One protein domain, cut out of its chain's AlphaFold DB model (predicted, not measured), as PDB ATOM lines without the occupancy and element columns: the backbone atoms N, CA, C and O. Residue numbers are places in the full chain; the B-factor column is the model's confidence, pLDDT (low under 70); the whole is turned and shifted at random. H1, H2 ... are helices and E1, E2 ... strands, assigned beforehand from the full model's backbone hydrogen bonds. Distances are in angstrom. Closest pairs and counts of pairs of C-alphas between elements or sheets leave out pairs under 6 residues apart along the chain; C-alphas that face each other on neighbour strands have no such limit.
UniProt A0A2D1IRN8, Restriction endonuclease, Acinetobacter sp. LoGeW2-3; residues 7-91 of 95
ATOM      1  N   GLN A   7     153.175 164.472 129.431       96.38
ATOM      2  CA  GLN A   7     151.886 165.137 129.228       96.38
ATOM      3  C   GLN A   7     151.047 164.406 128.184       96.38
ATOM      4  O   GLN A   7     149.878 164.110 128.439       96.38
ATOM      5  N   SER A   8     151.657 164.007 127.065       95.25
ATOM      6  CA  SER A   8     150.985 163.168 126.064       95.25
ATOM      7  C   SER A   8     150.513 161.840 126.662       95.25
ATOM      8  O   SER A   8     149.385 161.409 126.411       95.25
ATOM      9  N   PHE A   9     151.328 161.215 127.519       95.56
ATOM     10  CA  PHE A   9     150.959 159.972 128.201       95.56
ATOM     11  C   PHE A   9     149.779 160.162 129.170       95.56
ATOM     12  O   PHE A   9     148.849 159.356 129.178       95.56
ATOM     13  N   ILE A  10     149.786 161.235 129.968       95.62
ATOM     14  CA  ILE A  10     148.676 161.586 130.872       95.62
ATOM     15  C   ILE A  10     147.391 161.833 130.083       95.62
ATOM     16  O   ILE A  10     146.341 161.305 130.452       95.62
ATOM     17  N   SER A  11     147.480 162.613 129.005       94.31
ATOM     18  CA  SER A  11     146.334 162.971 128.172       94.31
ATOM     19  C   SER A  11     145.695 161.734 127.541       94.31
ATOM     20  O   SER A  11     144.483 161.543 127.666       94.31
ATOM     21  N   GLN A  12     146.514 160.853 126.951       94.56
ATOM     22  CA  GLN A  12     146.044 159.631 126.299       94.56
ATOM     23  C   GLN A  12     145.415 158.637 127.284       94.56
ATOM     24  O   GLN A  12     144.378 158.057 126.972       94.56
ATOM     25  N   TYR A  13     146.036 158.428 128.452       94.25
ATOM     26  CA  TYR A  13     145.632 157.362 129.378       94.25
ATOM     27  C   TYR A  13     144.764 157.819 130.563       94.25
ATOM     28  O   TYR A  13     144.451 157.005 131.438       94.25
ATOM     29  N   LYS A  14     144.433 159.119 130.632       92.75
ATOM     30  CA  LYS A  14     143.688 159.781 131.727       92.75
ATOM     31  C   LYS A  14     144.153 159.351 133.119       92.75
ATOM     32  O   LYS A  14     143.372 159.024 134.009       92.75
ATOM     33  N   ILE A  15     145.467 159.358 133.305       93.62
ATOM     34  CA  ILE A  15     146.127 158.929 134.536       93.62
ATOM     35  C   ILE A  15     146.573 160.139 135.364       93.62
ATOM     36  O   ILE A  15     147.071 161.126 134.835       93.62
ATOM     37  N   ASN A  16     146.449 160.048 136.690       93.00
ATOM     38  CA  ASN A  16     146.974 161.067 137.601       93.00
ATOM     39  C   ASN A  16     148.493 161.302 137.378       93.00
ATOM     40  O   ASN A  16     149.237 160.316 137.313       93.00
ATOM     41  N   PRO A  17     148.984 162.560 137.342       94.12
ATOM     42  CA  PRO A  17     150.393 162.869 137.074       94.12
ATOM     43  C   PRO A  17     151.394 162.160 137.997       94.12
ATOM     44  O   PRO A  17     152.403 161.627 137.532       94.12
ATOM     45  N   SER A  18     151.099 162.065 139.296       93.44
ATOM     46  CA  SER A  18     151.957 161.378 140.268       93.44
ATOM     47  C   SER A  18     152.064 159.885 139.958       93.44
ATOM     48  O   SER A  18     153.163 159.330 139.971       93.44
ATOM     49  N   LYS A  19     150.949 159.237 139.589       94.38
ATOM     50  CA  LYS A  19     150.947 157.835 139.136       94.38
ATOM     51  C   LYS A  19     151.646 157.670 137.785       94.38
ATOM     52  O   LYS A  19     152.385 156.710 137.596       94.38
ATOM     53  N   ALA A  20     151.468 158.608 136.861       95.88
ATOM     54  CA  ALA A  20     152.137 158.590 135.565       95.88
ATOM     55  C   ALA A  20     153.662 158.714 135.705       95.88
ATOM     56  O   ALA A  20     154.397 158.012 135.013       95.88
ATOM     57  N   SER A  21     154.157 159.508 136.660       95.44
ATOM     58  CA  SER A  21     155.596 159.650 136.928       95.44
ATOM     59  C   SER A  21     156.285 158.324 137.296       95.44
ATOM     60  O   SER A  21     157.453 158.103 136.966       95.44
ATOM     61  N   LEU A  22     155.547 157.403 137.925       96.25
ATOM     62  CA  LEU A  22     156.011 156.059 138.273       96.25
ATOM     63  C   LEU A  22     156.189 155.156 137.041       96.25
ATOM     64  O   LEU A  22     156.913 154.161 137.111       96.25
ATOM     65  N   LEU A  23     155.551 155.509 135.921       96.25
ATOM     66  CA  LEU A  23     155.570 154.772 134.659       96.25
ATOM     67  C   LEU A  23     156.633 155.265 133.659       96.25
ATOM     68  O   LEU A  23     156.626 154.799 132.516       96.25
ATOM     69  N   LYS A  24     157.549 156.155 134.078       97.44
ATOM     70  CA  LYS A  24     158.699 156.577 133.262       97.44
ATOM     71  C   LYS A  24     159.587 155.381 132.936       97.44
ATOM     72  O   LYS A  24     159.980 154.665 133.856       97.44
ATOM     73  N   SER A  25     159.917 155.188 131.666       97.81
ATOM     74  CA  SER A  25     160.906 154.218 131.204       97.81
ATOM     75  C   SER A  25     162.285 154.552 131.776       97.81
ATOM     76  O   SER A  25     162.730 155.697 131.752       97.81
ATOM     77  N   THR A  26     162.959 153.541 132.312       96.62
ATOM     78  CA  THR A  26     164.323 153.614 132.846       96.62
ATOM     79  C   THR A  26     165.105 152.380 132.414       96.62
ATOM     80  O   THR A  26     164.506 151.337 132.141       96.62
ATOM     81  N   ALA A  27     166.433 152.486 132.374       94.81
ATOM     82  CA  ALA A  27     167.306 151.335 132.191       94.81
ATOM     83  C   ALA A  27     167.438 150.561 133.513       94.81
ATOM     84  O   ALA A  27     167.776 151.129 134.555       94.81
ATOM     85  N   GLU A  28     167.165 149.262 133.476       93.38
ATOM     86  CA  GLU A  28     167.308 148.345 134.604       93.38
ATOM     87  C   GLU A  28     168.319 147.254 134.252       93.38
ATOM     88  O   GLU A  28     168.252 146.655 133.182       93.38
ATOM     89  N   HIS A  29     169.234 146.971 135.179       92.94
ATOM     90  CA  HIS A  29     170.158 145.853 135.034       92.94
ATOM     91  C   HIS A  29     169.491 144.557 135.519       92.94
ATOM     92  O   HIS A  29     168.945 144.507 136.622       92.94
ATOM     93  N   LEU A  30     169.546 143.487 134.723       91.19
ATOM     94  CA  LEU A  30     169.027 142.174 135.106       91.19
ATOM     95  C   LEU A  30     169.867 141.536 136.214       91.19
ATOM     96  O   LEU A  30     169.293 141.018 137.169       91.19
ATOM     97  N   ASN A  31     171.186 141.637 136.103       89.00
ATOM     98  CA  ASN A  31     172.153 141.359 137.155       89.00
ATOM     99  C   ASN A  31     172.766 142.686 137.592       89.00
ATOM    100  O   ASN A  31     173.280 143.433 136.753       89.00
ATOM    101  N   ALA A  32     172.700 143.002 138.885       85.62
ATOM    102  CA  ALA A  32     173.202 144.271 139.393       85.62
ATOM    103  C   ALA A  32     174.724 144.374 139.214       85.62
ATOM    104  O   ALA A  32     175.445 143.389 139.363       85.62
ATOM    105  N   ARG A  33     175.228 145.587 138.949       87.81
ATOM    106  CA  ARG A  33     176.672 145.824 138.761       87.81
ATOM    107  C   ARG A  33     177.502 145.403 139.976       87.81
ATOM    108  O   ARG A  33     178.556 144.803 139.808       87.81
ATOM    109  N   LYS A  34     176.993 145.652 141.190       85.31
ATOM    110  CA  LYS A  34     177.638 145.241 142.451       85.31
ATOM    111  C   LYS A  34     177.796 143.721 142.598       85.31
ATOM    112  O   LYS A  34     178.669 143.280 143.328       85.31
ATOM    113  N   ASP A  35     176.975 142.951 141.882       85.44
ATOM    114  CA  ASP A  35     176.977 141.487 141.883       85.44
ATOM    115  C   ASP A  35     177.670 140.937 140.611       85.44
ATOM    116  O   ASP A  35     177.447 139.797 140.213       85.44
ATOM    117  N   GLY A  36     178.479 141.761 139.923       87.88
ATOM    118  CA  GLY A  36     179.234 141.380 138.720       87.88
ATOM    119  C   GLY A  36     178.476 141.520 137.394       87.88
ATOM    120  O   GLY A  36     178.966 141.095 136.346       87.88
ATOM    121  N   GLY A  37     177.281 142.116 137.400       90.06
ATOM    122  CA  GLY A  37     176.507 142.362 136.185       90.06
ATOM    123  C   GLY A  37     177.180 143.360 135.236       90.06
ATOM    124  O   GLY A  37     177.526 144.471 135.633       90.06
ATOM    125  N   LYS A  38     177.327 142.985 133.960       92.94
ATOM    126  CA  LYS A  38     177.957 143.831 132.931       92.94
ATOM    127  C   LYS A  38     177.031 144.955 132.461       92.94
ATOM    128  O   LYS A  38     175.820 144.761 132.350       92.94
ATOM    129  N   ASP A  39     177.614 146.094 132.106       93.94
ATOM    130  CA  ASP A  39     176.919 147.196 131.429       93.94
ATOM    131  C   ASP A  39     176.786 146.895 129.928       93.94
ATOM    132  O   ASP A  39     177.485 147.447 129.084       93.94
ATOM    133  N   ALA A  40     175.966 145.898 129.599       94.06
ATOM    134  CA  ALA A  40     175.837 145.364 128.249       94.06
ATOM    135  C   ALA A  40     174.367 145.171 127.878       94.06
ATOM    136  O   ALA A  40     173.548 144.848 128.735       94.06
ATOM    137  N   LYS A  41     174.044 145.294 126.583       94.62
ATOM    138  CA  LYS A  41     172.661 145.227 126.070       94.62
ATOM    139  C   LYS A  41     171.889 143.989 126.540       94.62
ATOM    140  O   LYS A  41     170.715 144.099 126.851       94.62
ATOM    141  N   PHE A  42     172.538 142.827 126.651       93.56
ATOM    142  CA  PHE A  42     171.880 141.598 127.124       93.56
ATOM    143  C   PHE A  42     171.491 141.639 128.614       93.56
ATOM    144  O   PHE A  42     170.641 140.870 129.053       93.56
ATOM    145  N   ASN A  43     172.135 142.503 129.401       94.19
ATOM    146  CA  ASN A  43     171.911 142.661 130.834       94.19
ATOM    147  C   ASN A  43     171.084 143.912 131.160       94.19
ATOM    148  O   ASN A  43     170.793 144.141 132.327       94.19
ATOM    149  N   ILE A  44     170.716 144.725 130.168       94.38
ATOM    150  CA  ILE A  44     169.959 145.964 130.365       94.38
ATOM    151  C   ILE A  44     168.603 145.819 129.691       94.38
ATOM    152  O   ILE A  44     168.509 145.539 128.499       94.38
ATOM    153  N   VAL A  45     167.546 146.048 130.458       93.56
ATOM    154  CA  VAL A  45     166.168 146.062 129.968       93.56
ATOM    155  C   VAL A  45     165.516 147.399 130.277       93.56
ATOM    156  O   VAL A  45     165.950 148.140 131.161       93.56
ATOM    157  N   THR A  46     164.436 147.707 129.568       94.94
ATOM    158  CA  THR A  46     163.577 148.835 129.919       94.94
ATOM    159  C   THR A  46     162.573 148.406 130.983       94.94
ATOM    160  O   THR A  46     161.797 147.473 130.779       94.94
ATOM    161  N   ALA A  47     162.539 149.129 132.098       95.06
ATOM    162  CA  ALA A  47     161.542 148.964 133.148       95.06
ATOM    163  C   ALA A  47     161.005 150.324 133.589       95.06
ATOM    164  O   ALA A  47     161.699 151.341 133.494       95.06
ATOM    165  N   CYS A  48     159.778 150.363 134.114       95.94
ATOM    166  CA  CYS A  48     159.266 151.609 134.666       95.94
ATOM    167  C   CYS A  48     159.985 151.962 135.972       95.94
ATOM    168  O   CYS A  48     160.443 151.075 136.700       95.94
ATOM    169  N   LYS A  49     160.011 153.254 136.309       96.38
ATOM    170  CA  LYS A  49     160.605 153.773 137.547       96.38
ATOM    171  C   LYS A  49     160.125 153.014 138.789       96.38
ATOM    172  O   LYS A  49     160.928 152.723 139.669       96.38
ATOM    173  N   TYR A  50     158.839 152.661 138.866       96.25
ATOM    174  CA  TYR A  50     158.308 151.869 139.983       96.25
ATOM    175  C   TYR A  50     158.911 150.464 140.062       96.25
ATOM    176  O   TYR A  50     159.347 150.059 141.140       96.25
ATOM    177  N   CYS A  51     158.946 149.726 138.948       94.38
ATOM    178  CA  CYS A  51     159.498 148.372 138.906       94.38
ATOM    179  C   CYS A  51     160.980 148.381 139.283       94.38
ATOM    180  O   CYS A  51     161.363 147.694 140.225       94.38
ATOM    181  N   ASN A  52     161.768 149.240 138.633       94.75
ATOM    182  CA  ASN A  52     163.205 149.358 138.870       94.75
ATOM    183  C   ASN A  52     163.499 149.701 140.345       94.75
ATOM    184  O   ASN A  52     164.259 149.015 141.027       94.75
ATOM    185  N   ASN A  53     162.803 150.699 140.906       93.88
ATOM    186  CA  ASN A  53     162.954 151.059 142.319       93.88
ATOM    187  C   ASN A  53     162.551 149.922 143.265       93.88
ATOM    188  O   ASN A  53     163.215 149.692 144.273       93.88
ATOM    189  N   THR A  54     161.456 149.221 142.969       93.12
ATOM    190  CA  THR A  54     160.963 148.131 143.820       93.12
ATOM    191  C   THR A  54     161.917 146.943 143.791       93.12
ATOM    192  O   THR A  54     162.190 146.361 144.839       93.12
ATOM    193  N   ARG A  55     162.472 146.606 142.621       91.19
ATOM    194  CA  ARG A  55     163.465 145.539 142.486       91.19
ATOM    195  C   ARG A  55     164.736 145.857 143.265       91.19
ATOM    196  O   ARG A  55     165.181 145.021 144.046       91.19
ATOM    197  N   ASN A  56     165.258 147.078 143.126       88.12
ATOM    198  CA  ASN A  56     166.480 147.511 143.809       88.12
ATOM    199  C   ASN A  56     166.332 147.598 145.338       88.12
ATOM    200  O   ASN A  56     167.314 147.442 146.057       88.12
ATOM    201  N   LYS A  57     165.113 147.817 145.852       89.25
ATOM    202  CA  LYS A  57     164.826 147.805 147.298       89.25
ATOM    203  C   LYS A  57     164.731 146.398 147.898       89.25
ATOM    204  O   LYS A  57     164.711 146.264 149.121       89.25
ATOM    205  N   SER A  58     164.636 145.350 147.078       85.25
ATOM    206  CA  SER A  58     164.540 143.980 147.581       85.25
ATOM    207  C   SER A  58     165.864 143.545 148.207       85.25
ATOM    208  O   SER A  58     166.885 143.483 147.528       85.25
ATOM    209  N   LYS A  59     165.845 143.181 149.496       81.81
ATOM    210  CA  LYS A  59     167.034 142.672 150.208       81.81
ATOM    211  C   LYS A  59     167.584 141.387 149.582       81.81
ATOM    212  O   LYS A  59     168.790 141.174 149.578       81.81
ATOM    213  N   LYS A  60     166.697 140.541 149.050       85.06
ATOM    214  CA  LYS A  60     167.051 139.334 148.298       85.06
ATOM    215  C   LYS A  60     166.693 139.554 146.835       85.06
ATOM    216  O   LYS A  60     165.513 139.679 146.498       85.06
ATOM    217  N   ALA A  61     167.702 139.624 145.976       85.31
ATOM    218  CA  ALA A  61     167.482 139.734 144.543       85.31
ATOM    219  C   ALA A  61     166.839 138.437 144.030       85.31
ATOM    220  O   ALA A  61     167.386 137.347 144.191       85.31
ATOM    221  N   LEU A  62     165.649 138.551 143.440       90.25
ATOM    222  CA  LEU A  62     165.065 137.461 142.665       90.25
ATOM    223  C   LEU A  62     165.774 137.385 141.311       90.25
ATOM    224  O   LEU A  62     166.125 138.420 140.734       90.25
ATOM    225  N   SER A  63     165.918 136.169 140.776       90.38
ATOM    226  CA  SER A  63     166.318 136.003 139.380       90.38
ATOM    227  C   SER A  63     165.334 136.749 138.464       90.38
ATOM    228  O   SER A  63     164.161 136.904 138.830       90.38
ATOM    229  N   PRO A  64     165.756 137.202 137.271       89.75
ATOM    230  CA  PRO A  64     164.872 137.901 136.338       89.75
ATOM    231  C   PRO A  64     163.536 137.177 136.099       89.75
ATOM    232  O   PRO A  64     162.469 137.791 136.163       89.75
ATOM    233  N   THR A  65     163.578 135.855 135.915       92.56
ATOM    234  CA  THR A  65     162.390 135.016 135.698       92.56
ATOM    235  C   THR A  65     161.475 134.977 136.925       92.56
ATOM    236  O   THR A  65     160.268 135.180 136.793       92.56
ATOM    237  N   ALA A  66     162.033 134.784 138.124       94.31
ATOM    238  CA  ALA A  66     161.252 134.769 139.361       94.31
ATOM    239  C   ALA A  66     160.647 136.150 139.670       94.31
ATOM    240  O   ALA A  66     159.498 136.248 140.104       94.31
ATOM    241  N   TYR A  67     161.385 137.231 139.392       93.38
ATOM    242  CA  TYR A  67     160.875 138.593 139.538       93.38
ATOM    243  C   TYR A  67     159.713 138.859 138.573       93.38
ATOM    244  O   TYR A  67     158.670 139.353 138.997       93.38
ATOM    245  N   LYS A  68     159.831 138.449 137.301       92.69
ATOM    246  CA  LYS A  68     158.742 138.540 136.313       92.69
ATOM    247  C   LYS A  68     157.477 137.825 136.796       92.69
ATOM    248  O   LYS A  68     156.395 138.406 136.738       92.69
ATOM    249  N   GLN A  69     157.606 136.601 137.313       96.00
ATOM    250  CA  GLN A  69     156.478 135.842 137.870       96.00
ATOM    251  C   GLN A  69     155.855 136.544 139.088       96.00
ATOM    252  O   GLN A  69     154.630 136.656 139.175       96.00
ATOM    253  N   HIS A  70     156.679 137.071 139.998       95.25
ATOM    254  CA  HIS A  70     156.220 137.834 141.161       95.25
ATOM    255  C   HIS A  70     155.406 139.072 140.753       95.25
ATOM    256  O   HIS A  70     154.287 139.269 141.238       95.25
ATOM    257  N   VAL A  71     155.941 139.879 139.831       94.19
ATOM    258  CA  VAL A  71     155.270 141.077 139.310       94.19
ATOM    259  C   VAL A  71     153.963 140.701 138.618       94.19
ATOM    260  O   VAL A  71     152.930 141.298 138.914       94.19
ATOM    261  N   HIS A  72     153.972 139.675 137.762       94.62
ATOM    262  CA  HIS A  72     152.776 139.218 137.058       94.62
ATOM    263  C   HIS A  72     151.668 138.794 138.034       94.62
ATOM    264  O   HIS A  72     150.545 139.288 137.940       94.62
ATOM    265  N   LYS A  73     152.000 137.989 139.053       96.38
ATOM    266  CA  LYS A  73     151.057 137.595 140.114       96.38
ATOM    267  C   LYS A  73     150.477 138.804 140.858       96.38
ATOM    268  O   LYS A  73     149.310 138.793 141.247       96.38
ATOM    269  N   ARG A  74     151.266 139.855 141.088       95.56
ATOM    270  CA  ARG A  74     150.788 141.086 141.741       95.56
ATOM    271  C   ARG A  74     149.909 141.919 140.806       95.56
ATOM    272  O   ARG A  74     148.932 142.488 141.283       95.56
ATOM    273  N   LEU A  75     150.223 141.979 139.512       92.31
ATOM    274  CA  LEU A  75     149.449 142.710 138.504       92.31
ATOM    275  C   LEU A  75     148.042 142.139 138.328       92.31
ATOM    276  O   LEU A  75     147.089 142.902 138.443       92.31
ATOM    277  N   ILE A  76     147.902 140.819 138.151       92.62
ATOM    278  CA  ILE A  76     146.584 140.170 137.981       92.62
ATOM    279  C   ILE A  76     145.656 140.390 139.186       92.62
ATOM    280  O   ILE A  76     144.442 140.372 139.055       92.62
ATOM    281  N   ASN A  77     146.237 140.638 140.363       92.50
ATOM    282  CA  ASN A  77     145.512 140.913 141.600       92.50
ATOM    283  C   ASN A  77     145.356 142.417 141.888       92.50
ATOM    284  O   ASN A  77     144.949 142.775 142.989       92.50
ATOM    285  N   ASN A  78     145.742 143.306 140.966       89.94
ATOM    286  CA  ASN A  78     145.788 144.762 141.163       89.94
ATOM    287  C   ASN A  78     146.660 145.227 142.351       89.94
ATOM    288  O   ASN A  78     146.495 146.333 142.853       89.94
ATOM    289  N   LYS A  79     147.637 144.425 142.795       93.56
ATOM    290  CA  LYS A  79     148.476 144.676 143.986       93.56
ATOM    291  C   LYS A  79     149.881 145.203 143.677       93.56
ATOM    292  O   LYS A  79     150.689 145.328 144.595       93.56
ATOM    293  N   TRP A  80     150.234 145.456 142.417       94.12
ATOM    294  CA  TRP A  80     151.561 145.987 142.078       94.12
ATOM    295  C   TRP A  80     151.615 147.510 142.275       94.12
ATOM    296  O   TRP A  80     151.801 147.969 143.394       94.12
ATOM    297  N   HIS A  81     151.355 148.297 141.232       90.75
ATOM    298  CA  HIS A  81     151.326 149.763 141.309       90.75
ATOM    299  C   HIS A  81     149.925 150.364 141.522       90.75
ATOM    300  O   HIS A  81     149.821 151.570 141.726       90.75
ATOM    301  N   GLN A  82     148.844 149.566 141.471       89.44
ATOM    302  CA  GLN A  82     147.452 150.057 141.597       89.44
ATOM    303  C   GLN A  82     147.127 151.194 140.600       89.44
ATOM    304  O   GLN A  82     146.492 152.209 140.915       89.44
ATOM    305  N   ILE A  83     147.622 151.025 139.372       89.56
ATOM    306  CA  ILE A  83     147.393 151.937 138.251       89.56
ATOM    307  C   ILE A  83     146.495 151.206 137.267       89.56
ATOM    308  O   ILE A  83     146.848 150.116 136.822       89.56
ATOM    309  N   ARG A  84     145.370 151.829 136.925       86.12
ATOM    310  CA  ARG A  84     144.487 151.415 135.837       86.12
ATOM    311  C   ARG A  84     144.648 152.431 134.714       86.12
ATOM    312  O   ARG A  84     144.543 153.627 134.970       86.12
ATOM    313  N   LEU A  85     144.955 151.953 133.515       87.50
ATOM    314  CA  LEU A  85     145.053 152.783 132.318       87.50
ATOM    315  C   LEU A  85     143.727 152.698 131.564       87.50
ATOM    316  O   LEU A  85     143.157 151.613 131.456       87.50
ATOM    317  N   ILE A  86     143.250 153.833 131.063       88.25
ATOM    318  CA  ILE A  86     142.105 153.907 130.155       88.25
ATOM    319  C   ILE A  86     142.653 154.471 128.852       88.25
ATOM    320  O   ILE A  86     143.000 155.644 128.813       88.25
ATOM    321  N   ASP A  87     142.809 153.642 127.819       87.12
ATOM    322  CA  ASP A  87     143.338 154.115 126.537       87.12
ATOM    323  C   ASP A  87     142.229 154.779 125.722       87.12
ATOM    324  O   ASP A  87     141.370 154.104 125.155       87.12
ATOM    325  N   LEU A  88     142.249 156.109 125.658       84.50
ATOM    326  CA  LEU A  88     141.235 156.855 124.919       84.50
ATOM    327  C   LEU A  88     141.334 156.677 123.405       84.50
ATOM    328  O   LEU A  88     140.336 156.858 122.714       84.50
ATOM    329  N   LYS A  89     142.501 156.288 122.876       81.38
ATOM    330  CA  LYS A  89     142.658 156.047 121.434       81.38
ATOM    331  C   LYS A  89     141.989 154.751 120.978       81.38
ATOM    332  O   LYS A  89     141.647 154.629 119.811       81.38
ATOM    333  N   GLN A  90     141.778 153.800 121.888       67.06
ATOM    334  CA  GLN A  90     141.074 152.546 121.594       67.06
ATOM    335  C   GLN A  90     139.545 152.680 121.714       67.06
ATOM    336  O   GLN A  90     138.831 151.719 121.453       67.06
ATOM    337  N   GLN A  91     139.040 153.852 122.118       58.00
ATOM    338  CA  GLN A  91     137.608 154.129 122.292       58.00
ATOM    339  C   GLN A  91     136.993 154.936 121.139       58.00
ATOM    340  O   GLN A  91     135.793 155.199 121.158       58.00
TER     341      GLN A  91
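Overview. This is residues 7 to 91 of the 95 residues of the protein "Restriction endonuclease" of Acinetobacter sp. LoGeW2-3 (UniProt A0A2D1IRN8). A two-strand hairpin, E1 and E2, with helix H3 packed mainly on E1, makes the middle of an elongated model; a small cluster of H1, H2 and H5 lies toward one end, and the loop 30 to 43 toward the other. The longest helix, H4, runs past H3 at a steep tilt, and residues 77 to 87 lead from it back to the cluster. The 85 printed residues include five named helices and two antiparallel strands, in the order H1 H2 E1 E2 H3 H4 H5, class mixed. The whole is only just loose, close to compact, with a radius of gyration of the C-alphas of 14.7 A and spans of 45 by 26 by 21 A.

Arrangement. Look first at the hairpin of E1, residues 25 to 29, and E2, residues 44 to 48, antiparallel at 138 degrees; N 26 and O 47 are 2.8 A apart, within hydrogen-bond range. H3, residues 49 to 56, comes closest to E1 at the C-alphas of Thr 26 and Lys 49, 6.0 A apart. H4, residues 64 to 76, is close to H3 but not clearly touching, closest at the C-alphas of Arg 55 and Tyr 67, 8.0 A; they run opposite ways at a steep tilt of 50 degrees. H1, residues 7 to 13, only just touches H2, residues 17 to 21, with 3 pairs of C-alphas within 8 A, closest Ile 10 and Ala 20 at 6.6 A. H1 also only just touches H5, residues 88 to 91, again with 3 such pairs, closest Gln 12 and Leu 88 at 5.7 A. Every O i to N i+4 pair is within hydrogen-bond range in H1, H2, H3 and H4; H5 is too short for one.

Along the chain. Find C-alpha 25 at (160.906, 154.218, 131.204); from there E1 runs 13.0 A, and E2 measures 12.8 A. H4 runs 18.5 A from C-alpha 64 at (164.872, 137.901, 136.338); H3 spans 10.6 A and H1 10.0 A.

Size, cuts and confidence. The C-alphas farthest apart are those of Gly 36 and Gln 91, 46.5 A. The printed part has no cut; the links E1 to E2 and H4 to H5 are long, and pLDDT is under 70 at residues 90 to 91.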